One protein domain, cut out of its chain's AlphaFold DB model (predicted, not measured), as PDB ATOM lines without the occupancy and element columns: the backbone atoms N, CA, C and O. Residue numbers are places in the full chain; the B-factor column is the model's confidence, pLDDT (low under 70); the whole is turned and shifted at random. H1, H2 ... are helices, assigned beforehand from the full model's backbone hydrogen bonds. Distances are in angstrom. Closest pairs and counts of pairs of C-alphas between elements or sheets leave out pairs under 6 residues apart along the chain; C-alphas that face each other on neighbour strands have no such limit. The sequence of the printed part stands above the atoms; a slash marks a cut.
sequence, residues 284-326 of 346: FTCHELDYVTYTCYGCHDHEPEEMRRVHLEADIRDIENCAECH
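Overview. This is residues 284 to 326 of the 346 residues of the protein "Cytochrom_c3_2 domain-containing protein" of Chloroflexi bacterium (UniProt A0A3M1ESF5). With little regular structure, this is a loose, elongated open loop: helix H1 lies toward one end, residues 284 to 303, which have no named element, wind out to the other, and residues 314 to 321 fold back from H1 to the short helix H2. The printed part has 43 residues with two named helices, H1 then H2, and no named strand; the class is all helix, with 14 residues in named elements. The radius of gyration of the C-alphas is 11.8 A, and the spans are 34 by 19 by 12 A.

Along the chain. H1, residues 304 to 313, runs 14.2 A from C-alpha 304 at (129.361, 164.199, 181.493) to C-alpha 313 at (118.092, 172.676, 183.371). H2, residues 322 to 325, ends with C-alpha 325 at (127.960, 177.928, 172.583).

Arrangement. H1 and H2 are apart, with a short link of 8 residues between them. In H1 every O i to N i+4 pair is within hydrogen-bond range; H2 is too short for such a pair.

Size, cuts and confidence. The two C-alphas farthest apart are those of Asp 290 and Glu 313, at 34.2 A. The printed part has no cut. Mean pLDDT of the printed part is 83.8; residues 301 to 302 are under 70.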
ATOM      1  N   PHE A 284     149.249 170.901 173.060       85.19
ATOM      2  CA  PHE A 284     148.837 169.510 173.284       85.19
ATOM      3  C   PHE A 284     147.797 169.343 174.402       85.19
ATOM      4  O   PHE A 284     147.200 168.278 174.514       85.19
ATOM      5  N   THR A 285     147.557 170.383 175.207       87.38
ATOM      6  CA  THR A 285     146.491 170.399 176.220       87.38
ATOM      7  C   THR A 285     145.113 170.260 175.576       87.38
ATOM      8  O   THR A 285     144.243 169.573 176.106       87.38
ATOM      9  N   CYS A 286     144.915 170.900 174.421       87.00
ATOM     10  CA  CYS A 286     143.686 170.785 173.641       87.00
ATOM     11  C   CYS A 286     143.884 169.864 172.435       87.00
ATOM     12  O   CYS A 286     142.990 169.095 172.101       87.00
ATOM     13  N   HIS A 287     145.048 169.925 171.795       87.81
ATOM     14  CA  HIS A 287     145.365 169.242 170.545       87.81
ATOM     15  C   HIS A 287     146.185 167.964 170.780       87.81
ATOM     16  O   HIS A 287     147.377 167.918 170.489       87.81
ATOM     17  N   GLU A 288     145.553 166.918 171.322       85.69
ATOM     18  CA  GLU A 288     146.242 165.670 171.713       85.69
ATOM     19  C   GLU A 288     146.783 164.849 170.529       85.69
ATOM     20  O   GLU A 288     147.725 164.072 170.692       85.69
ATOM     21  N   LEU A 289     146.164 164.979 169.351       82.31
ATOM     22  CA  LEU A 289     146.492 164.179 168.164       82.31
ATOM     23  C   LEU A 289     147.087 165.023 167.036       82.31
ATOM     24  O   LEU A 289     148.084 164.632 166.435       82.31
ATOM     25  N   ASP A 290     146.463 166.161 166.734       83.81
ATOM     26  CA  ASP A 290     146.875 167.093 165.686       83.81
ATOM     27  C   ASP A 290     146.339 168.507 165.980       83.81
ATOM     28  O   ASP A 290     145.516 168.697 166.873       83.81
ATOM     29  N   TYR A 291     146.766 169.503 165.200       82.25
ATOM     30  CA  TYR A 291     146.398 170.914 165.401       82.25
ATOM     31  C   TYR A 291     144.965 171.298 165.003       82.25
ATOM     32  O   TYR A 291     144.606 172.468 165.098       82.25
ATOM     33  N   VAL A 292     144.140 170.370 164.512       80.94
ATOM     34  CA  VAL A 292     142.742 170.664 164.133       80.94
ATOM     35  C   VAL A 292     141.731 169.938 165.013       80.94
ATOM     36  O   VAL A 292     140.604 170.401 165.178       80.94
ATOM     37  N   THR A 293     142.135 168.820 165.598       85.56
ATOM     38  CA  THR A 293     141.355 168.019 166.528       85.56
ATOM     39  C   THR A 293     141.606 168.545 167.926       85.56
ATOM     40  O   THR A 293     142.754 168.600 168.356       85.56
ATOM     41  N   TYR A 294     140.549 168.936 168.631       88.25
ATOM     42  CA  TYR A 294     140.664 169.522 169.959       88.25
ATOM     43  C   TYR A 294     139.783 168.809 170.984       88.25
ATOM     44  O   TYR A 294     138.793 168.160 170.642       88.25
ATOM     45  N   THR A 295     140.131 168.976 172.256       86.44
ATOM     46  CA  THR A 295     139.326 168.564 173.402       86.44
ATOM     47  C   THR A 295     139.267 169.677 174.445       86.44
ATOM     48  O   THR A 295     140.264 170.336 174.732       86.44
ATOM     49  N   CYS A 296     138.094 169.891 175.040       84.25
ATOM     50  CA  CYS A 296     137.932 170.786 176.194       84.25
ATOM     51  C   CYS A 296     138.266 170.069 177.516       84.25
ATOM     52  O   CYS A 296     138.481 170.689 178.556       84.25
ATOM     53  N   TYR A 297     138.327 168.741 177.463       82.44
ATOM     54  CA  TYR A 297     138.504 167.861 178.604       82.44
ATOM     55  C   TYR A 297     139.955 167.858 179.126       82.44
ATOM     56  O   TYR A 297     140.201 167.426 180.244       82.44
ATOM     57  N   GLY A 298     140.927 168.414 178.397       80.88
ATOM     58  CA  GLY A 298     142.289 168.591 178.925       80.88
ATOM     59  C   GLY A 298     142.352 169.453 180.198       80.88
ATOM     60  O   GLY A 298     143.218 169.237 181.044       80.88
ATOM     61  N   CYS A 299     141.394 170.374 180.369       78.94
ATOM     62  CA  CYS A 299     141.308 171.287 181.516       78.94
ATOM     63  C   CYS A 299     139.964 171.225 182.263       78.94
ATOM     64  O   CYS A 299     139.933 171.438 183.476       78.94
ATOM     65  N   HIS A 300     138.848 170.965 181.570       78.69
ATOM     66  CA  HIS A 300     137.522 170.888 182.189       78.69
ATOM     67  C   HIS A 300     137.219 169.484 182.708       78.69
ATOM     68  O   HIS A 300     137.552 168.503 182.055       78.69
ATOM     69  N   ASP A 301     136.560 169.405 183.868       68.75
ATOM     70  CA  ASP A 301     136.267 168.153 184.575       68.75
ATOM     71  C   ASP A 301     135.326 167.221 183.785       68.75
ATOM     72  O   ASP A 301     134.391 167.668 183.112       68.75
ATOM     73  N   HIS A 302     135.568 165.909 183.860       63.94
ATOM     74  CA  HIS A 302     134.908 164.882 183.034       63.94
ATOM     75  C   HIS A 302     133.742 164.247 183.784       63.94
ATOM     76  O   HIS A 302     133.636 163.021 183.864       63.94
ATOM     77  N   GLU A 303     132.811 165.056 184.280       82.31
ATOM     78  CA  GLU A 303     131.508 164.544 184.715       82.31
ATOM     79  C   GLU A 303     130.432 164.827 183.647       82.31
ATOM     80  O   GLU A 303     129.622 165.744 183.812       82.31
ATOM     81  N   PRO A 304     130.367 164.039 182.543       79.88
ATOM     82  CA  PRO A 304     129.361 164.199 181.493       79.88
ATOM     83  C   PRO A 304     127.929 164.253 182.016       79.88
ATOM     84  O   PRO A 304     127.087 164.936 181.441       79.88
ATOM     85  N   GLU A 305     127.638 163.523 183.094       84.06
ATOM     86  CA  GLU A 305     126.293 163.471 183.662       84.06
ATOM     87  C   GLU A 305     125.916 164.785 184.349       84.06
ATOM     88  O   GLU A 305     124.790 165.258 184.202       84.06
ATOM     89  N   GLU A 306     126.871 165.408 185.041       84.69
ATOM     90  CA  GLU A 306     126.669 166.697 185.696       84.69
ATOM     91  C   GLU A 306     126.556 167.820 184.663       84.69
ATOM     92  O   GLU A 306     125.612 168.611 184.712       84.69
ATOM     93  N   MET A 307     127.439 167.831 183.657       82.56
ATOM     94  CA  MET A 307     127.327 168.726 182.501       82.56
ATOM     95  C   MET A 307     125.971 168.573 181.809       82.56
ATOM     96  O   MET A 307     125.274 169.563 181.583       82.56
ATOM     97  N   ARG A 308     125.539 167.344 181.518       84.88
ATOM     98  CA  ARG A 308     124.237 167.107 180.886       84.88
ATOM     99  C   ARG A 308     123.097 167.613 181.763       84.88
ATOM    100  O   ARG A 308     122.180 168.242 181.246       84.88
ATOM    101  N   ARG A 309     123.155 167.392 183.079       87.88
ATOM    102  CA  ARG A 309     122.136 167.868 184.023       87.88
ATOM    103  C   ARG A 309     121.999 169.390 183.990       87.88
ATOM    104  O   ARG A 309     120.880 169.878 183.852       87.88
ATOM    105  N   VAL A 310     123.105 170.134 184.071       85.38
ATOM    106  CA  VAL A 310     123.053 171.609 184.091       85.38
ATOM    107  C   VAL A 310     122.601 172.206 182.756       85.38
ATOM    108  O   VAL A 310     121.868 173.191 182.752       85.38
ATOM    109  N   HIS A 311     122.963 171.597 181.623       87.31
ATOM    110  CA  HIS A 311     122.481 172.037 180.311       87.31
ATOM    111  C   HIS A 311     120.993 171.703 180.111       87.31
ATOM    112  O   HIS A 311     120.247 172.535 179.596       87.31
ATOM    113  N   LEU A 312     120.522 170.550 180.607       89.25
ATOM    114  CA  LEU A 312     119.100 170.186 180.597       89.25
ATOM    115  C   LEU A 312     118.241 171.136 181.443       89.25
ATOM    116  O   LEU A 312     117.114 171.434 181.054       89.25
ATOM    117  N   GLU A 313     118.759 171.635 182.571       89.44
ATOM    118  CA  GLU A 313     118.092 172.676 183.371       89.44
ATOM    119  C   GLU A 313     117.912 173.991 182.593       89.44
ATOM    120  O   GLU A 313     116.963 174.731 182.856       89.44
ATOM    121  N   ALA A 314     118.774 174.249 181.607       84.94
ATOM    122  CA  ALA A 314     118.687 175.373 180.676       84.94
ATOM    123  C   ALA A 314     117.962 175.034 179.352       84.94
ATOM    124  O   ALA A 314     117.961 175.854 178.438       84.94
ATOM    125  N   ASP A 315     117.346 173.848 179.240       89.06
ATOM    126  CA  ASP A 315     116.715 173.303 178.019       89.06
ATOM    127  C   ASP A 315     117.662 173.182 176.803       89.06
ATOM    128  O   ASP A 315     117.234 173.160 175.649       89.06
ATOM    129  N   ILE A 316     118.968 173.046 177.052       86.06
ATOM    130  CA  ILE A 316     119.994 172.792 176.034       86.06
ATOM    131  C   ILE A 316     120.273 171.286 175.999       86.06
ATOM    132  O   ILE A 316     120.590 170.669 177.017       86.06
ATOM    133  N   ARG A 317     120.123 170.670 174.822       85.50
ATOM    134  CA  ARG A 317     120.259 169.210 174.638       85.50
ATOM    135  C   ARG A 317     121.393 168.798 173.710       85.50
ATOM    136  O   ARG A 317     121.836 167.658 173.803       85.50
ATOM    137  N   ASP A 318     121.819 169.693 172.827       86.75
ATOM    138  CA  ASP A 318     122.973 169.498 171.954       86.75
ATOM    139  C   ASP A 318     124.167 170.222 172.580       86.75
ATOM    140  O   ASP A 318     124.173 171.449 172.655       86.75
ATOM    141  N   ILE A 319     125.101 169.454 173.142       83.50
ATOM    142  CA  ILE A 319     126.218 169.966 173.958       83.50
ATOM    143  C   ILE A 319     127.581 169.468 173.469       83.50
ATOM    144  O   ILE A 319     128.592 169.695 174.128       83.50
ATOM    145  N   GLU A 320     127.613 168.771 172.332       82.12
ATOM    146  CA  GLU A 320     128.832 168.132 171.832       82.12
ATOM    147  C   GLU A 320     129.817 169.160 171.253       82.12
ATOM    148  O   GLU A 320     131.028 168.988 171.367       82.12
ATOM    149  N   ASN A 321     129.319 170.261 170.675       84.00
ATOM    150  CA  ASN A 321     130.150 171.340 170.136       84.00
ATOM    151  C   ASN A 321     130.271 172.503 171.131       84.00
ATOM    152  O   ASN A 321     129.638 173.551 170.977       84.00
ATOM    153  N   CYS A 322     131.078 172.312 172.176       83.44
ATOM    154  CA  CYS A 322     131.200 173.273 173.274       83.44
ATOM    155  C   CYS A 322     131.558 174.688 172.780       83.44
ATOM    156  O   CYS A 322     130.959 175.661 173.234       83.44
ATOM    157  N   ALA A 323     132.473 174.801 171.810       84.88
ATOM    158  CA  ALA A 323     132.977 176.077 171.292       84.88
ATOM    159  C   ALA A 323     131.927 176.907 170.525       84.88
ATOM    160  O   ALA A 323     132.069 178.122 170.415       84.88
ATOM    161  N   GLU A 324     130.859 176.289 170.013       86.19
ATOM    162  CA  GLU A 324     129.775 177.011 169.332       86.19
ATOM    163  C   GLU A 324     128.910 177.814 170.311       86.19
ATOM    164  O   GLU A 324     128.438 178.906 169.989       86.19
ATOM    165  N   CYS A 325     128.728 177.281 171.521       85.38
ATOM    166  CA  CYS A 325     127.960 177.928 172.583       85.38
ATOM    167  C   CYS A 325     128.845 178.721 173.555       85.38
ATOM    168  O   CYS A 325     128.360 179.688 174.144       85.38
ATOM    169  N   HIS A 326     130.117 178.335 173.689       85.50
ATOM    170  CA  HIS A 326     131.105 178.959 174.567       85.50
ATOM    171  C   HIS A 326     132.320 179.493 173.787       85.50
ATOM    172  O   HIS A 326     133.421 178.973 173.971       85.50
TER     173      HIS A 326